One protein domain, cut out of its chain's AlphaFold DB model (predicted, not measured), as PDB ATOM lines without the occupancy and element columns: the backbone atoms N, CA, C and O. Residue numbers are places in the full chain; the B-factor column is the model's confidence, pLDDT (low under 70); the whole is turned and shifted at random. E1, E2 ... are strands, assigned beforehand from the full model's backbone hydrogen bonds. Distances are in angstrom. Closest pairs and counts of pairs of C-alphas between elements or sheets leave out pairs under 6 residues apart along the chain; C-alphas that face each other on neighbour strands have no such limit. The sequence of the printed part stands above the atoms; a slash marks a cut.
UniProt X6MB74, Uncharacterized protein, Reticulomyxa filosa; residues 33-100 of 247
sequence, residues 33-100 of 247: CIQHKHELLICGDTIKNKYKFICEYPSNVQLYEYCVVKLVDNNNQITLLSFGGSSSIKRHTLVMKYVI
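This is residues 33 to 100 of the 247 residues of an uncharacterized protein of Reticulomyxa filosa (UniProt X6MB74). A twisted slab of three long antiparallel strands, E3, E4 and E5, has a small two-stranded hairpin, E1 and E2, partly face to face with it towards the E3 edge. Between the two sheets the chain makes a wide loop, residues 44 to 65, that swings out from the end of E2 and returns to E3. The printed part has 68 residues, no named helix and five strands in the order E1 E2 E3 E4 E5, sheet order E3 - E4 - E5 and E1 - E2. The class is all strand, with 33 of the 68 residues in named elements, under half; the whole is compact, with a radius of gyration of the C-alphas of 12.5 A and spans of 38 by 28 by 16 A, only just flat.

Find C-alpha 33 at (42.942, 21.353, 8.682), where E1 begins, residues 33 to 36; E2 follows, residues 39 to 43. After the loop, C-alpha 66 at (41.565, 12.764, 1.190) opens E3, residues 66 to 73, 21.0 A long. E4, residues 77 to 84, measures 22.9 A, and E5, residues 92 to 99, 22.2 A, ending at C-alpha 99 at (50.294, 13.896, 21.904).

E3, E4 and E5 form a meander, each strand the antiparallel neighbour of the one before; look for N 69 and O 81 at 2.9 A, and N 80 and O 96 at 2.8 A. The hairpin E1 and E2 has N 34 and O 41 at 2.9 A. The two sheets make a sandwich, two sheets face to face, their planes 26 degrees apart; the closest C-alphas of E1 and E3 are those of Ile 34 and Lys 70, 7.1 A. E1 and E5 are apart.

The C-alphas farthest apart, of Asn 75 and Ser 88, are 38.7 A from each other. The printed part has no cut, and E2 to E3 is the long link. Look for pLDDT under 70 at residues 45 to 49 and residue 75.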
ATOM      1  N   CYS A  33      42.568  20.784   7.394       89.31
ATOM      2  CA  CYS A  33      42.942  21.353   8.682       89.31
ATOM      3  C   CYS A  33      42.019  20.886   9.806       89.31
ATOM      4  O   CYS A  33      40.827  20.665   9.607       89.31
ATOM      5  N   ILE A  34      42.589  20.724  10.998       89.31
ATOM      6  CA  ILE A  34      41.860  20.361  12.210       89.31
ATOM      7  C   ILE A  34      42.203  21.367  13.295       89.31
ATOM      8  O   ILE A  34      43.372  21.572  13.611       89.31
ATOM      9  N   GLN A  35      41.183  21.972  13.894       86.25
ATOM     10  CA  GLN A  35      41.370  22.783  15.087       86.25
ATOM     11  C   GLN A  35      41.503  21.879  16.322       86.25
ATOM     12  O   GLN A  35      40.667  21.003  16.580       86.25
ATOM     13  N   HIS A  36      42.532  22.130  17.125       80.88
ATOM     14  CA  HIS A  36      42.689  21.544  18.450       80.88
ATOM     15  C   HIS A  36      43.053  22.655  19.434       80.88
ATOM     16  O   HIS A  36      44.143  23.220  19.379       80.88
ATOM     17  N   LYS A  37      42.113  22.996  20.323       78.75
ATOM     18  CA  LYS A  37      42.229  24.125  21.258       78.75
ATOM     19  C   LYS A  37      42.573  25.432  20.519       78.75
ATOM     20  O   LYS A  37      41.781  25.894  19.694       78.75
ATOM     21  N   HIS A  38      43.740  26.002  20.814       78.12
ATOM     22  CA  HIS A  38      44.257  27.247  20.250       78.12
ATOM     23  C   HIS A  38      45.154  27.023  19.020       78.12
ATOM     24  O   HIS A  38      45.700  27.981  18.479       78.12
ATOM     25  N   GLU A  39      45.307  25.774  18.574       81.50
ATOM     26  CA  GLU A  39      46.171  25.396  17.460       81.50
ATOM     27  C   GLU A  39      45.370  24.909  16.250       81.50
ATOM     28  O   GLU A  39      44.270  24.352  16.360       81.50
ATOM     29  N   LEU A  40      45.960  25.102  15.071       86.88
ATOM     30  CA  LEU A  40      45.456  24.587  13.806       86.88
ATOM     31  C   LEU A  40      46.455  23.566  13.260       86.88
ATOM     32  O   LEU A  40      47.556  23.928  12.850       86.88
ATOM     33  N   LEU A  41      46.064  22.293  13.234       88.06
ATOM     34  CA  LEU A  41      46.836  21.243  12.585       88.06
ATOM     35  C   LEU A  41      46.569  21.284  11.086       88.06
ATOM     36  O   LEU A  41      45.426  21.151  10.651       88.06
ATOM     37  N   ILE A  42      47.629  21.436  10.303       88.62
ATOM     38  CA  ILE A  42      47.588  21.438   8.842       88.62
ATOM     39  C   ILE A  42      48.084  20.070   8.370       88.62
ATOM     40  O   ILE A  42      49.227  19.693   8.615       88.62
ATOM     41  N   CYS A  43      47.213  19.301   7.723       86.56
ATOM     42  CA  CYS A  43      47.517  17.963   7.231       86.56
ATOM     43  C   CYS A  43      47.833  18.020   5.741       86.56
ATOM     44  O   CYS A  43      47.037  18.545   4.974       86.56
ATOM     45  N   GLY A  44      48.953  17.423   5.337       77.00
ATOM     46  CA  GLY A  44      49.266  17.162   3.933       77.00
ATOM     47  C   GLY A  44      49.994  18.276   3.176       77.00
ATOM     48  O   GLY A  44      50.012  18.245   1.949       77.00
ATOM     49  N   ASP A  45      50.610  19.222   3.888       69.00
ATOM     50  CA  ASP A  45      51.545  20.191   3.307       69.00
ATOM     51  C   ASP A  45      53.004  19.739   3.524       69.00
ATOM     52  O   ASP A  45      53.344  19.145   4.550       69.00
ATOM     53  N   THR A  46      53.874  19.997   2.548       60.06
ATOM     54  CA  THR A  46      55.304  19.641   2.559       60.06
ATOM     55  C   THR A  46      56.202  20.780   3.038       60.06
ATOM     56  O   THR A  46      57.417  20.600   3.163       60.06
ATOM     57  N   ILE A  47      55.645  21.957   3.339       62.81
ATOM     58  CA  ILE A  47      56.433  23.146   3.678       62.81
ATOM     59  C   ILE A  47      56.787  23.163   5.175       62.81
ATOM     60  O   ILE A  47      56.095  23.738   6.013       62.81
ATOM     61  N   LYS A  48      57.932  22.556   5.503       61.25
ATOM     62  CA  LYS A  48      58.430  22.358   6.881       61.25
ATOM     63  C   LYS A  48      58.982  23.616   7.574       61.25
ATOM     64  O   LYS A  48      59.189  23.597   8.779       61.25
ATOM     65  N   ASN A  49      59.216  24.713   6.847       64.25
ATOM     66  CA  ASN A  49      60.060  25.812   7.349       64.25
ATOM     67  C   ASN A  49      59.296  26.991   7.982       64.25
ATOM     68  O   ASN A  49      59.932  27.935   8.443       64.25
ATOM     69  N   LYS A  50      57.955  26.982   7.984       77.69
ATOM     70  CA  LYS A  50      57.141  28.055   8.604       77.69
ATOM     71  C   LYS A  50      56.171  27.583   9.687       77.69
ATOM     72  O   LYS A  50      55.602  28.419  10.380       77.69
ATOM     73  N   TYR A  51      55.994  26.275   9.834       80.69
ATOM     74  CA  TYR A  51      55.146  25.655  10.849       80.69
ATOM     75  C   TYR A  51      55.947  24.585  11.588       80.69
ATOM     76  O   TYR A  51      56.893  24.029  11.030       80.69
ATOM     77  N   LYS A  52      55.565  24.275  12.831       80.75
ATOM     78  CA  LYS A  52      56.178  23.179  13.589       80.75
ATOM     79  C   LYS A  52      55.822  21.851  12.920       80.75
ATOM     80  O   LYS A  52      54.655  21.469  12.866       80.75
ATOM     81  N   PHE A  53      56.829  21.161  12.399       82.50
ATOM     82  CA  PHE A  53      56.664  19.831  11.829       82.50
ATOM     83  C   PHE A  53      56.291  18.816  12.926       82.50
ATOM     84  O   PHE A  53      56.855  18.854  14.017       82.50
ATOM     85  N   ILE A  54      55.340  17.921  12.632       81.25
ATOM     86  CA  ILE A  54      54.872  16.881  13.566       81.25
ATOM     87  C   ILE A  54      55.339  15.501  13.093       81.25
ATOM     88  O   ILE A  54      56.124  14.844  13.769       81.25
ATOM     89  N   CYS A  55      54.850  15.048  11.939       81.81
ATOM     90  CA  CYS A  55      55.191  13.750  11.362       81.81
ATOM     91  C   CYS A  55      54.922  13.727   9.852       81.81
ATOM     92  O   CYS A  55      54.173  14.556   9.330       81.81
ATOM     93  N   GLU A  56      55.511  12.757   9.152       85.62
ATOM     94  CA  GLU A  56      55.232  12.520   7.734       85.62
ATOM     95  C   GLU A  56      54.094  11.513   7.561       85.62
ATOM     96  O   GLU A  56      53.934  10.580   8.351       85.62
ATOM     97  N   TYR A  57      53.330  11.678   6.483       86.69
ATOM     98  CA  TYR A  57      52.517  10.582   5.971       86.69
ATOM     99  C   TYR A  57      53.433   9.470   5.433       86.69
ATOM    100  O   TYR A  57      54.514   9.774   4.921       86.69
ATOM    101  N   PRO A  58      53.016   8.191   5.491       86.50
ATOM    102  CA  PRO A  58      53.762   7.112   4.855       86.50
ATOM    103  C   PRO A  58      54.030   7.420   3.377       86.50
ATOM    104  O   PRO A  58      53.134   7.884   2.670       86.50
ATOM    105  N   SER A  59      55.237   7.120   2.890       85.94
ATOM    106  CA  SER A  59      55.686   7.476   1.531       85.94
ATOM    107  C   SER A  59      54.819   6.898   0.405       85.94
ATOM    108  O   SER A  59      54.829   7.396  -0.717       85.94
ATOM    109  N   ASN A  60      54.041   5.856   0.697       83.50
ATOM    110  CA  ASN A  60      53.121   5.209  -0.231       83.50
ATOM    111  C   ASN A  60      51.707   5.824  -0.251       83.50
ATOM    112  O   ASN A  60      50.818   5.251  -0.887       83.50
ATOM    113  N   VAL A  61      51.464   6.912   0.488       84.88
ATOM    114  CA  VAL A  61      50.167   7.598   0.574       84.88
ATOM    115  C   VAL A  61      50.216   8.872  -0.260       84.88
ATOM    116  O   VAL A  61      51.046   9.747  -0.035       84.88
ATOM    117  N   GLN A  62      49.306   8.981  -1.225       81.75
ATOM    118  CA  GLN A  62      49.150  10.185  -2.035       81.75
ATOM    119  C   GLN A  62      48.105  11.099  -1.395       81.75
ATOM    120  O   GLN A  62      46.998  10.670  -1.074       81.75
ATOM    121  N   LEU A  63      48.461  12.369  -1.220       79.31
ATOM    122  CA  LEU A  63      47.657  13.373  -0.522       79.31
ATOM    123  C   LEU A  63      46.815  14.210  -1.493       79.31
ATOM    124  O   LEU A  63      46.755  15.432  -1.402       79.31
ATOM    125  N   TYR A  64      46.151  13.532  -2.425       78.12
ATOM    126  CA  TYR A  64      45.101  14.105  -3.261       78.12
ATOM    127  C   TYR A  64      43.806  13.351  -2.944       78.12
ATOM    128  O   TYR A  64      43.841  12.141  -2.741       78.12
ATOM    129  N   GLU A  65      42.679  14.062  -2.849       81.81
ATOM    130  CA  GLU A  65      41.360  13.453  -2.586       81.81
ATOM    131  C   GLU A  65      41.293  12.663  -1.261       81.81
ATOM    132  O   GLU A  65      40.942  11.481  -1.211       81.81
ATOM    133  N   TYR A  66      41.636  13.329  -0.157       88.94
ATOM    134  CA  TYR A  66      41.565  12.764   1.190       88.94
ATOM    135  C   TYR A  66      40.796  13.678   2.143       88.94
ATOM    136  O   TYR A  66      40.684  14.887   1.938       88.94
ATOM    137  N   CYS A  67      40.277  13.075   3.204       87.88
ATOM    138  CA  CYS A  67      39.616  13.740   4.310       87.88
ATOM    139  C   CYS A  67      40.350  13.393   5.605       87.88
ATOM    140  O   CYS A  67      40.841  12.275   5.781       87.88
ATOM    141  N   VAL A  68      40.419  14.359   6.515       91.19
ATOM    142  CA  VAL A  68      40.887  14.138   7.881       91.19
ATOM    143  C   VAL A  68      39.759  14.531   8.813       91.19
ATOM    144  O   VAL A  68      39.214  15.625   8.696       91.19
ATOM    145  N   VAL A  69      39.409  13.645   9.738       90.81
ATOM    146  CA  VAL A  69      38.404  13.915  10.769       90.81
ATOM    147  C   VAL A  69      38.996  13.693  12.151       90.81
ATOM    148  O   VAL A  69      39.848  12.829  12.358       90.81
ATOM    149  N   LYS A  70      38.536  14.482  13.117       91.19
ATOM    150  CA  LYS A  70      38.882  14.335  14.529       91.19
ATOM    151  C   LYS A  70      37.975  13.278  15.161       91.19
ATOM    152  O   LYS A  70      36.759  13.434  15.119       91.19
ATOM    153  N   LEU A  71      38.554  12.215  15.723       86.88
ATOM    154  CA  LEU A  71      37.801  11.128  16.363       86.88
ATOM    155  C   LEU A  71      37.624  11.342  17.865       86.88
ATOM    156  O   LEU A  71      36.512  11.285  18.375       86.88
ATOM    157  N   VAL A  72      38.736  11.548  18.572       80.56
ATOM    158  CA  VAL A  72      38.763  11.659  20.033       80.56
ATOM    159  C   VAL A  72      39.638  12.836  20.414       80.56
ATOM    160  O   VAL A  72      40.731  13.006  19.869       80.56
ATOM    161  N   ASP A  73      39.131  13.615  21.359       75.56
ATOM    162  CA  ASP A  73      39.836  14.703  22.015       75.56
ATOM    163  C   ASP A  73      39.922  14.384  23.500       75.56
ATOM    164  O   ASP A  73      38.894  14.230  24.159       75.56
ATOM    165  N   ASN A  74      41.130  14.268  24.030       72.56
ATOM    166  CA  ASN A  74      41.349  14.298  25.468       72.56
ATOM    167  C   ASN A  74      42.305  15.456  25.801       72.56
ATOM    168  O   ASN A  74      42.776  16.174  24.916       72.56
ATOM    169  N   ASN A  75      42.577  15.675  27.088       68.12
ATOM    170  CA  ASN A  75      43.303  16.869  27.524       68.12
ATOM    171  C   ASN A  75      44.716  16.997  26.928       68.12
ATOM    172  O   ASN A  75      45.204  18.122  26.837       68.12
ATOM    173  N   ASN A  76      45.365  15.906  26.511       73.00
ATOM    174  CA  ASN A  76      46.754  15.909  26.039       73.00
ATOM    175  C   ASN A  76      46.990  15.155  24.720       73.00
ATOM    176  O   ASN A  76      48.133  15.036  24.284       73.00
ATOM    177  N   GLN A  77      45.948  14.626  24.093       82.50
ATOM    178  CA  GLN A  77      46.032  13.837  22.878       82.50
ATOM    179  C   GLN A  77      44.789  14.044  22.012       82.50
ATOM    180  O   GLN A  77      43.645  13.949  22.458       82.50
ATOM    181  N   ILE A  78      45.037  14.230  20.723       88.06
ATOM    182  CA  ILE A  78      44.023  14.199  19.677       88.06
ATOM    183  C   ILE A  78      44.284  13.000  18.773       88.06
ATOM    184  O   ILE A  78      45.417  12.712  18.381       88.06
ATOM    185  N   THR A  79      43.215  12.282  18.445       89.06
ATOM    186  CA  THR A  79      43.251  11.205  17.454       89.06
ATOM    187  C   THR A  79      42.549  11.666  16.185       89.06
ATOM    188  O   THR A  79      41.374  12.033  16.216       89.06
ATOM    189  N   LEU A  80      43.269  11.625  15.070       91.50
ATOM    190  CA  LEU A  80      42.779  11.957  13.739       91.50
ATOM    191  C   LEU A  80      42.631  10.684  12.906       91.50
ATOM    192  O   LEU A  80      43.504   9.818  12.926       91.50
ATOM    193  N   LEU A  81      41.551  10.595  12.140       91.31
ATOM    194  CA  LEU A  81      41.363   9.586  11.105       91.31
ATOM    195  C   LEU A  81      41.553  10.252   9.748       91.31
ATOM    196  O   LEU A  81      40.753  11.100   9.358       91.31
ATOM    197  N   SER A  82      42.611   9.869   9.042       91.19
ATOM    198  CA  SER A  82      42.845  10.273   7.658       91.19
ATOM    199  C   SER A  82      42.451   9.139   6.733       91.19
ATOM    200  O   SER A  82      42.928   8.016   6.886       91.19
ATOM    201  N   PHE A  83      41.573   9.410   5.783       91.62
ATOM    202  CA  PHE A  83      41.134   8.426   4.807       91.62
ATOM    203  C   PHE A  83      40.892   9.098   3.464       91.62
ATOM    204  O   PHE A  83      40.545  10.275   3.391       91.62
ATOM    205  N   GLY A  84      41.105   8.365   2.383       89.50
ATOM    206  CA  GLY A  84      41.020   8.941   1.051       89.50
ATOM    207  C   GLY A  84      41.382   7.953  -0.035       89.50
ATOM    208  O   GLY A  84      41.553   6.760   0.228       89.50
ATOM    209  N   GLY A  85      41.487   8.478  -1.248       86.12
ATOM    210  CA  GLY A  85      41.781   7.729  -2.460       86.12
ATOM    211  C   GLY A  85      40.586   7.630  -3.403       86.12
ATOM    212  O   GLY A  85      39.433   7.853  -3.033       86.12
ATOM    213  N   SER A  86      40.877   7.260  -4.642       87.62
ATOM    214  CA  SER A  86      39.928   7.234  -5.753       87.62
ATOM    215  C   SER A  86      40.194   6.051  -6.677       87.62
ATOM    216  O   SER A  86      40.913   5.120  -6.320       87.62
ATOM    217  N   SER A  87      39.592   6.033  -7.867       86.38
ATOM    218  CA  SER A  87      39.888   5.004  -8.872       86.38
ATOM    219  C   SER A  87      41.358   5.009  -9.300       86.38
ATOM    220  O   SER A  87      41.881   3.965  -9.678       86.38
ATOM    221  N   SER A  88      42.010   6.171  -9.226       86.19
ATOM    222  CA  SER A  88      43.388   6.382  -9.679       86.19
ATOM    223  C   SER A  88      44.388   6.497  -8.523       86.19
ATOM    224  O   SER A  88      45.593   6.434  -8.752       86.19
ATOM    225  N   ILE A  89      43.904   6.645  -7.284       84.38
ATOM    226  CA  ILE A  89      44.719   6.829  -6.078       84.38
ATOM    227  C   ILE A  89      44.427   5.700  -5.095       84.38
ATOM    228  O   ILE A  89      43.278   5.478  -4.715       84.38
ATOM    229  N   LYS A  90      45.471   5.000  -4.638       86.94
ATOM    230  CA  LYS A  90      45.327   3.901  -3.676       86.94
ATOM    231  C   LYS A  90      44.597   4.386  -2.422       86.94
ATOM    232  O   LYS A  90      45.027   5.341  -1.785       86.94
ATOM    233  N   ARG A  91      43.529   3.676  -2.050       90.44
ATOM    234  CA  ARG A  91      42.777   3.979  -0.832       90.44
ATOM    235  C   ARG A  91      43.643   3.797   0.407       90.44
ATOM    236  O   ARG A  91      44.356   2.796   0.523       90.44
ATOM    237  N   HIS A  92      43.526   4.722   1.350       89.44
ATOM    238  CA  HIS A  92      44.169   4.625   2.657       89.44
ATOM    239  C   HIS A  92      43.187   4.914   3.783       89.44
ATOM    240  O   HIS A  92      42.166   5.581   3.618       89.44
ATOM    241  N   THR A  93      43.516   4.396   4.957       91.75
ATOM    242  CA  THR A  93      42.892   4.749   6.229       91.75
ATOM    243  C   THR A  93      43.995   4.714   7.274       91.75
ATOM    244  O   THR A  93      44.663   3.696   7.436       91.75
ATOM    245  N   LEU A  94      44.233   5.841   7.931       89.75
ATOM    246  CA  LEU A  94      45.311   6.054   8.883       89.75
ATOM    247  C   LEU A  94      44.733   6.639  10.163       89.75
ATOM    248  O   LEU A  94      43.958   7.594  10.123       89.75
ATOM    249  N   VAL A  95      45.159   6.091  11.295       89.31
ATOM    250  CA  VAL A  95      44.899   6.667  12.614       89.31
ATOM    251  C   VAL A  95      46.164   7.384  13.056       89.31
ATOM    252  O   VAL A  95      47.195   6.751  13.273       89.31
ATOM    253  N   MET A  96      46.092   8.705  13.175       86.75
ATOM    254  CA  MET A  96      47.197   9.550  13.620       86.75
ATOM    255  C   MET A  96      46.907  10.010  15.044       86.75
ATOM    256  O   MET A  96      45.824  10.521  15.324       86.75
ATOM    257  N   LYS A  97      47.867   9.832  15.950       85.44
ATOM    258  CA  LYS A  97      47.763  10.300  17.334       85.44
ATOM    259  C   LYS A  97      48.756  11.427  17.538       85.44
ATOM    260  O   LYS A  97      49.955  11.214  17.394       85.44
ATOM    261  N   TYR A  98      48.254  12.600  17.884       80.38
ATOM    262  CA  TYR A  98      49.078  13.733  18.268       80.38
ATOM    263  C   TYR A  98      48.999  13.888  19.781       80.38
ATOM    264  O   TYR A  98      47.906  14.045  20.319       80.38
ATOM    265  N   VAL A  99      50.144  13.767  20.451       74.81
ATOM    266  CA  VAL A  99      50.294  13.896  21.904       74.81
ATOM    267  C   VAL A  99      51.046  15.183  22.189       74.81
ATOM    268  O   VAL A  99      52.045  15.476  21.534       74.81
ATOM    269  N   ILE A 100      50.577  15.935  23.175       74.94
ATOM    270  CA  ILE A 100      51.266  17.117  23.670       74.94
ATOM    271  C   ILE A 100      52.515  16.660  24.427       74.94
ATOM    272  O   ILE A 100      52.421  15.959  25.435       74.94
TER     273      ILE A 100